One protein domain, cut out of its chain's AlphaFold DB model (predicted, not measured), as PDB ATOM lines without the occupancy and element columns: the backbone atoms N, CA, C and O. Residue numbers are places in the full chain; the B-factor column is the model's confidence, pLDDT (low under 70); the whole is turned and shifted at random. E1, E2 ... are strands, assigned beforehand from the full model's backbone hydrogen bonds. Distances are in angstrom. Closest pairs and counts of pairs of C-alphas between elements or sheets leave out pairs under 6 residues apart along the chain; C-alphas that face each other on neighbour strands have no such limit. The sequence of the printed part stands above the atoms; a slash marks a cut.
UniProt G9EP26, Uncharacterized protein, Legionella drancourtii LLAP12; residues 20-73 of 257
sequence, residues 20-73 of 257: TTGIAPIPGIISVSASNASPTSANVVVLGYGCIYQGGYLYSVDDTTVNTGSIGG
ATOM      1  N   THR A  20       3.948  -4.861  46.420       95.31
ATOM      2  CA  THR A  20       4.983  -5.373  47.328       95.31
ATOM      3  C   THR A  20       5.178  -4.531  48.591       95.31
ATOM      4  O   THR A  20       6.070  -4.818  49.371       95.31
ATOM      5  N   THR A  21       4.382  -3.484  48.821       93.81
ATOM      6  CA  THR A  21       4.352  -2.730  50.085       93.81
ATOM      7  C   THR A  21       3.209  -3.168  51.005       93.81
ATOM      8  O   THR A  21       2.764  -2.387  51.844       93.81
ATOM      9  N   GLY A  22       2.675  -4.379  50.829       95.06
ATOM     10  CA  GLY A  22       1.582  -4.879  51.660       95.06
ATOM     11  C   GLY A  22       0.199  -4.395  51.229       95.06
ATOM     12  O   GLY A  22      -0.657  -4.181  52.085       95.06
ATOM     13  N   ILE A  23      -0.031  -4.199  49.929       95.44
ATOM     14  CA  ILE A  23      -1.328  -3.749  49.397       95.44
ATOM     15  C   ILE A  23      -1.833  -4.680  48.293       95.44
ATOM     16  O   ILE A  23      -1.066  -5.414  47.672       95.44
ATOM     17  N   ALA A  24      -3.143  -4.658  48.043       96.56
ATOM     18  CA  ALA A  24      -3.739  -5.426  46.955       96.56
ATOM     19  C   ALA A  24      -3.441  -4.766  45.593       96.56
ATOM     20  O   ALA A  24      -3.562  -3.539  45.482       96.56
ATOM     21  N   PRO A  25      -3.070  -5.538  44.555       97.06
ATOM     22  CA  PRO A  25      -2.870  -4.999  43.215       97.06
ATOM     23  C   PRO A  25      -4.206  -4.563  42.605       97.06
ATOM     24  O   PRO A  25      -5.226  -5.231  42.777       97.06
ATOM     25  N   ILE A  26      -4.193  -3.471  41.841       96.38
ATOM     26  CA  ILE A  26      -5.318  -3.071  40.989       96.38
ATOM     27  C   ILE A  26      -5.094  -3.712  39.611       96.38
ATOM     28  O   ILE A  26      -4.132  -3.338  38.937       96.38
ATOM     29  N   PRO A  27      -5.927  -4.678  39.173       94.69
ATOM     30  CA  PRO A  27      -5.685  -5.385  37.920       94.69
ATOM     31  C   PRO A  27      -5.670  -4.462  36.701       94.69
ATOM     32  O   PRO A  27      -6.547  -3.614  36.533       94.69
ATOM     33  N   GLY A  28      -4.696  -4.678  35.817       91.19
ATOM     34  CA  GLY A  28      -4.740  -4.144  34.461       91.19
ATOM     35  C   GLY A  28      -5.715  -4.951  33.603       91.19
ATOM     36  O   GLY A  28      -5.966  -6.121  33.885       91.19
ATOM     37  N   ILE A  29      -6.251  -4.345  32.542       92.19
ATOM     38  CA  ILE A  29      -7.191  -5.007  31.629       92.19
ATOM     39  C   ILE A  29      -6.549  -5.122  30.249       92.19
ATOM     40  O   ILE A  29      -6.194  -4.115  29.636       92.19
ATOM     41  N   ILE A  30      -6.441  -6.349  29.742       90.19
ATOM     42  CA  ILE A  30      -6.114  -6.615  28.340       90.19
ATOM     43  C   ILE A  30      -7.418  -6.909  27.609       90.19
ATOM     44  O   ILE A  30      -8.103  -7.879  27.927       90.19
ATOM     45  N   SER A  31      -7.740  -6.087  26.615       92.62
ATOM     46  CA  SER A  31      -8.927  -6.249  25.775       92.62
ATOM     47  C   SER A  31      -8.532  -6.688  24.372       92.62
ATOM     48  O   SER A  31      -7.676  -6.079  23.732       92.62
ATOM     49  N   VAL A  32      -9.187  -7.734  23.884       91.38
ATOM     50  CA  VAL A  32      -8.998  -8.308  22.554       91.38
ATOM     51  C   VAL A  32     -10.292  -8.124  21.780       91.38
ATOM     52  O   VAL A  32     -11.342  -8.608  22.199       91.38
ATOM     53  N   SER A  33     -10.229  -7.424  20.653       93.19
ATOM     54  CA  SER A  33     -11.375  -7.197  19.775       93.19
ATOM     55  C   SER A  33     -11.136  -7.799  18.393       93.19
ATOM     56  O   SER A  33     -10.001  -7.929  17.934       93.19
ATOM     57  N   ALA A  34     -12.226  -8.174  17.726       92.19
ATOM     58  CA  ALA A  34     -12.226  -8.614  16.338       92.19
ATOM     59  C   ALA A  34     -13.410  -7.972  15.608       92.19
ATOM     60  O   ALA A  34     -14.436  -7.678  16.214       92.19
ATOM     61  N   SER A  35     -13.295  -7.757  14.299       94.62
ATOM     62  CA  SER A  35     -14.359  -7.122  13.502       94.62
ATOM     63  C   SER A  35     -15.621  -7.981  13.366       94.62
ATOM     64  O   SER A  35     -16.671  -7.478  12.985       94.62
ATOM     65  N   ASN A  36     -15.510  -9.279  13.643       94.06
ATOM     66  CA  ASN A  36     -16.564 -10.277  13.490       94.06
ATOM     67  C   ASN A  36     -16.953 -10.961  14.813       94.06
ATOM     68  O   ASN A  36     -17.670 -11.959  14.778       94.06
ATOM     69  N   ALA A  37     -16.467 -10.477  15.961       93.56
ATOM     70  CA  ALA A  37     -16.780 -11.050  17.267       93.56
ATOM     71  C   ALA A  37     -16.827  -9.975  18.359       93.56
ATOM     72  O   ALA A  37     -16.161  -8.945  18.271       93.56
ATOM     73  N   SER A  38     -17.596 -10.241  19.413       94.94
ATOM     74  CA  SER A  38     -17.619  -9.379  20.594       94.94
ATOM     75  C   SER A  38     -16.236  -9.329  21.258       94.94
ATOM     76  O   SER A  38     -15.589 -10.375  21.381       94.94
ATOM     77  N   PRO A  39     -15.772  -8.151  21.717       92.62
ATOM     78  CA  PRO A  39     -14.523  -8.050  22.455       92.62
ATOM     79  C   PRO A  39     -14.530  -8.926  23.707       92.62
ATOM     80  O   PRO A  39     -15.531  -9.011  24.416       92.62
ATOM     81  N   THR A  40     -13.394  -9.550  23.991       92.94
ATOM     82  CA  THR A  40     -13.147 -10.294  25.232       92.94
ATOM     83  C   THR A  40     -12.057  -9.579  26.015       92.94
ATOM     84  O   THR A  40     -11.171  -8.969  25.420       92.94
ATOM     85  N   SER A  41     -12.112  -9.631  27.342       92.31
ATOM     86  CA  SER A  41     -11.091  -9.023  28.192       92.31
ATOM     87  C   SER A  41     -10.608  -9.989  29.261       92.31
ATOM     88  O   SER A  41     -11.325 -10.913  29.645       92.31
ATOM     89  N   ALA A  42      -9.377  -9.773  29.713       90.19
ATOM     90  CA  ALA A  42      -8.769 -10.494  30.814       90.19
ATOM     91  C   ALA A  42      -8.108  -9.501  31.770       90.19
ATOM     92  O   ALA A  42      -7.432  -8.561  31.341       90.19
ATOM     93  N   ASN A  43      -8.295  -9.739  33.065       91.69
ATOM     94  CA  ASN A  43      -7.561  -9.038  34.107       91.69
ATOM     95  C   ASN A  43      -6.164  -9.644  34.228       91.69
ATOM     96  O   ASN A  43      -6.019 -10.865  34.249       91.69
ATOM     97  N   VAL A  44      -5.149  -8.793  34.341       90.69
ATOM     98  CA  VAL A  44      -3.754  -9.206  34.493       90.69
ATOM     99  C   VAL A  44      -3.134  -8.477  35.674       90.69
ATOM    100  O   VAL A  44      -3.261  -7.258  35.813       90.69
ATOM    101  N   VAL A  45      -2.449  -9.243  36.515       94.19
ATOM    102  CA  VAL A  45      -1.632  -8.752  37.622       94.19
ATOM    103  C   VAL A  45      -0.257  -9.405  37.547       94.19
ATOM    104  O   VAL A  45      -0.143 -10.585  37.230       94.19
ATOM    105  N   VAL A  46       0.777  -8.629  37.841       94.00
ATOM    106  CA  VAL A  46       2.138  -9.103  38.095       94.00
ATOM    107  C   VAL A  46       2.339  -9.019  39.598       94.00
ATOM    108  O   VAL A  46       2.227  -7.940  40.180       94.00
ATOM    109  N   LEU A  47       2.574 -10.159  40.234       95.00
ATOM    110  CA  LEU A  47       2.697 -10.253  41.683       95.00
ATOM    111  C   LEU A  47       4.170 -10.306  42.084       95.00
ATOM    112  O   LEU A  47       5.005 -10.854  41.370       95.00
ATOM    113  N   GLY A  48       4.468  -9.738  43.245       94.44
ATOM    114  CA  GLY A  48       5.728  -9.920  43.953       94.44
ATOM    115  C   GLY A  48       5.454 -10.269  45.412       94.44
ATOM    116  O   GLY A  48       4.304 -10.237  45.864       94.44
ATOM    117  N   TYR A  49       6.505 -10.586  46.161       95.94
ATOM    118  CA  TYR A  49       6.364 -10.844  47.591       95.94
ATOM    119  C   TYR A  49       5.784  -9.632  48.324       95.94
ATOM    120  O   TYR A  49       6.082  -8.483  47.999       95.94
ATOM    121  N   GLY A  50       4.904  -9.894  49.287       96.69
ATOM    122  CA  GLY A  50       4.191  -8.878  50.051       96.69
ATOM    123  C   GLY A  50       2.936  -8.317  49.384       96.69
ATOM    124  O   GLY A  50       2.185  -7.607  50.047       96.69
ATOM    125  N   CYS A  51       2.648  -8.644  48.121       97.31
ATOM    126  CA  CYS A  51       1.358  -8.296  47.523       97.31
ATOM    127  C   CYS A  51       0.217  -9.003  48.265       97.31
ATOM    128  O   CYS A  51       0.309 -10.202  48.538       97.31
ATOM    129  N   ILE A  52      -0.868  -8.279  48.567       97.12
ATOM    130  CA  ILE A  52      -2.087  -8.910  49.084       97.12
ATOM    131  C   ILE A  52      -2.792  -9.584  47.910       97.12
ATOM    132  O   ILE A  52      -3.339  -8.916  47.033       97.12
ATOM    133  N   TYR A  53      -2.785 -10.911  47.897       96.06
ATOM    134  CA  TYR A  53      -3.404 -11.723  46.862       96.06
ATOM    135  C   TYR A  53      -4.257 -12.806  47.513       96.06
ATOM    136  O   TYR A  53      -3.815 -13.485  48.432       96.06
ATOM    137  N   GLN A  54      -5.511 -12.926  47.069       94.69
ATOM    138  CA  GLN A  54      -6.469 -13.911  47.582       94.69
ATOM    139  C   GLN A  54      -6.489 -14.043  49.127       94.69
ATOM    140  O   GLN A  54      -6.382 -15.145  49.669       94.69
ATOM    141  N   GLY A  55      -6.608 -12.911  49.831       93.75
ATOM    142  CA  GLY A  55      -6.782 -12.868  51.291       93.75
ATOM    143  C   GLY A  55      -5.498 -12.862  52.130       93.75
ATOM    144  O   GLY A  55      -5.577 -12.848  53.350       93.75
ATOM    145  N   GLY A  56      -4.301 -12.851  51.535       97.44
ATOM    146  CA  GLY A  56      -3.070 -12.825  52.331       97.44
ATOM    147  C   GLY A  56      -1.874 -12.187  51.640       97.44
ATOM    148  O   GLY A  56      -1.901 -11.929  50.438       97.44
ATOM    149  N   TYR A  57      -0.817 -11.936  52.412       98.19
ATOM    150  CA  TYR A  57       0.476 -11.499  51.893       98.19
ATOM    151  C   TYR A  57       1.186 -12.673  51.227       98.19
ATOM    152  O   TYR A  57       1.488 -13.673  51.879       98.19
ATOM    153  N   LEU A  58       1.463 -12.551  49.933       98.00
ATOM    154  CA  LEU A  58       2.204 -13.546  49.162       98.00
ATOM    155  C   LEU A  58       3.657 -13.620  49.637       98.00
ATOM    156  O   LEU A  58       4.373 -12.624  49.569       98.00
ATOM    157  N   TYR A  59       4.109 -14.785  50.093       97.62
ATOM    158  CA  TYR A  59       5.503 -14.987  50.519       97.62
ATOM    159  C   TYR A  59       6.178 -16.175  49.835       97.62
ATOM    160  O   TYR A  59       7.396 -16.297  49.910       97.62
ATOM    161  N   SER A  60       5.411 -17.026  49.154       97.31
ATOM    162  CA  SER A  60       5.928 -18.103  48.316       97.31
ATOM    163  C   SER A  60       5.212 -18.081  46.972       97.31
ATOM    164  O   SER A  60       3.993 -17.919  46.936       97.31
ATOM    165  N   VAL A  61       5.960 -18.221  45.882       96.50
ATOM    166  CA  VAL A  61       5.444 -18.254  44.509       96.50
ATOM    167  C   VAL A  61       5.810 -19.579  43.863       96.50
ATOM    168  O   VAL A  61       6.974 -19.986  43.897       96.50
ATOM    169  N   ASP A  62       4.818 -20.200  43.233       94.62
ATOM    170  CA  ASP A  62       5.000 -21.308  42.302       94.62
ATOM    171  C   ASP A  62       4.536 -20.874  40.904       94.62
ATOM    172  O   ASP A  62       3.341 -20.710  40.654       94.62
ATOM    173  N   ASP A  63       5.499 -20.669  40.005       87.62
ATOM    174  CA  ASP A  63       5.267 -20.278  38.605       87.62
ATOM    175  C   ASP A  63       5.366 -21.481  37.644       87.62
ATOM    176  O   ASP A  63       5.577 -21.337  36.442       87.62
ATOM    177  N   THR A  64       5.253 -22.704  38.174       91.00
ATOM    178  CA  THR A  64       5.228 -23.939  37.371       91.00
ATOM    179  C   THR A  64       3.808 -24.384  37.009       91.00
ATOM    180  O   THR A  64       3.619 -25.439  36.395       91.00
ATOM    181  N   THR A  65       2.797 -23.581  37.361       88.19
ATOM    182  CA  THR A  65       1.395 -23.866  37.054       88.19
ATOM    183  C   THR A  65       1.135 -23.868  35.546       88.19
ATOM    184  O   THR A  65       1.882 -23.321  34.731       88.19
ATOM    185  N   VAL A  66       0.053 -24.536  35.133       87.81
ATOM    186  CA  VAL A  66      -0.332 -24.570  33.717       87.81
ATOM    187  C   VAL A  66      -0.639 -23.159  33.215       87.81
ATOM    188  O   VAL A  66      -1.286 -22.373  33.899       87.81
ATOM    189  N   ASN A  67      -0.266 -22.861  31.971       80.75
ATOM    190  CA  ASN A  67      -0.444 -21.541  31.346       80.75
ATOM    191  C   ASN A  67      -1.912 -21.097  31.140       80.75
ATOM    192  O   ASN A  67      -2.162 -20.026  30.588       80.75
ATOM    193  N   THR A  68      -2.881 -21.918  31.548       83.56
ATOM    194  CA  THR A  68      -4.312 -21.588  31.607       83.56
ATOM    195  C   THR A  68      -4.784 -21.208  33.016       83.56
ATOM    196  O   THR A  68      -5.967 -20.933  33.195       83.56
ATOM    197  N   GLY A  69      -3.898 -21.249  34.014       85.00
ATOM    198  CA  GLY A  69      -4.170 -20.917  35.410       85.00
ATOM    199  C   GLY A  69      -3.425 -19.668  35.883       85.00
ATOM    200  O   GLY A  69      -2.656 -19.057  35.144       85.00
ATOM    201  N   SER A  70      -3.682 -19.292  37.134       90.38
ATOM    202  CA  SER A  70      -2.881 -18.302  37.864       90.38
ATOM    203  C   SER A  70      -1.632 -18.961  38.459       90.38
ATOM    204  O   SER A  70      -1.512 -20.188  38.458       90.38
ATOM    205  N   ILE A  71      -0.726 -18.150  39.012       92.69
ATOM    206  CA  ILE A  71       0.373 -18.656  39.844       92.69
ATOM    207  C   ILE A  71      -0.170 -19.461  41.033       92.69
ATOM    208  O   ILE A  71      -1.257 -19.166  41.541       92.69
ATOM    209  N   GLY A  72       0.605 -20.442  41.481       94.75
ATOM    210  CA  GLY A  72       0.425 -21.089  42.774       94.75
ATOM    211  C   GLY A  72       1.265 -20.398  43.848       94.75
ATOM    212  O   GLY A  72       1.763 -19.280  43.671       94.75
ATOM    213  N   GLY A  73       1.466 -21.092  44.963       96.31
ATOM    214  CA  GLY A  73       2.319 -20.644  46.060       96.31
ATOM    215  C   GLY A  73       1.548 -20.504  47.364       96.31
ATOM    216  O   GLY A  73       0.579 -21.226  47.600       96.31
TER     217      GLY A  73
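Overview. This is residues 20 to 73 of the 257 residues of an uncharacterized protein of Legionella drancourtii LLAP12 (UniProt G9EP26). A long, narrow hairpin of two antiparallel strands, E1 and E2, forms one end of an elongated model, and a looser head of loops with the strand E3 forms the other. In the head, the chain after E2 folds through a turn into E3, and the stretch after E3 makes a loop that comes back beside the end of that strand at residues 72 to 73. The printed part has 54 residues with no named helix and three named strands, in the order E1, E2, E3; the class is all strand, though under half of the residues, 22 of the 54, are in named elements. The one sheet has the order E1 - E2, antiparallel. The whole is loose, with a radius of gyration of the C-alphas of 14.1 A, and spans 43 by 24 by 15 A.

Arrangement. E1, residues 28 to 34, and E2, residues 37 to 44, are antiparallel neighbours and form a hairpin, with an angle of 162 degrees between their directions. C-alphas 33 and 39 face each other at 4.2 A, and C-alphas 28 and 44 at 5.2 A. N 32 and O 40 are within hydrogen-bond range at 2.8 A, and so are N 44 and O 28, also at 2.8 A. E3, residues 56 to 62, is apart from E1 and from E2, and it pairs with no named strand. Two short pairings are made with E3: residues 52 to 53 pair antiparallel with residues 56 to 57 of E3, and residues 61 to 62 of E3 pair antiparallel with residues 72 to 73.

Along the chain. E2, the longest strand by residues with 8, measures 21.7 A from its first to its last C-alpha and ends at C-alpha 44, (-3.754, -9.206, 34.493). E1 measures 20.1 A and begins at C-alpha 28, (-4.740, -4.144, 34.461). E3 measures 15.4 A, from C-alpha 56 at (-3.070, -12.825, 52.331) to C-alpha 62 at (5.000, -21.308, 42.302).

Size, cuts and confidence. The two C-alphas farthest apart are those of Asn 36 and Tyr 59, at 43.4 A; Asn 36 is in the link between E1 and E2, and Tyr 59 is in E3. The C-alphas of the first and last printed residues, Thr 20 and Gly 73, are 15.6 A apart. The link from E1 to E2, 2 residues, is tight, and the link from E2 to E3, 11 residues, is long. The printed part has no cut. The mean pLDDT of the printed part is 93.4, and no printed residue is under 70.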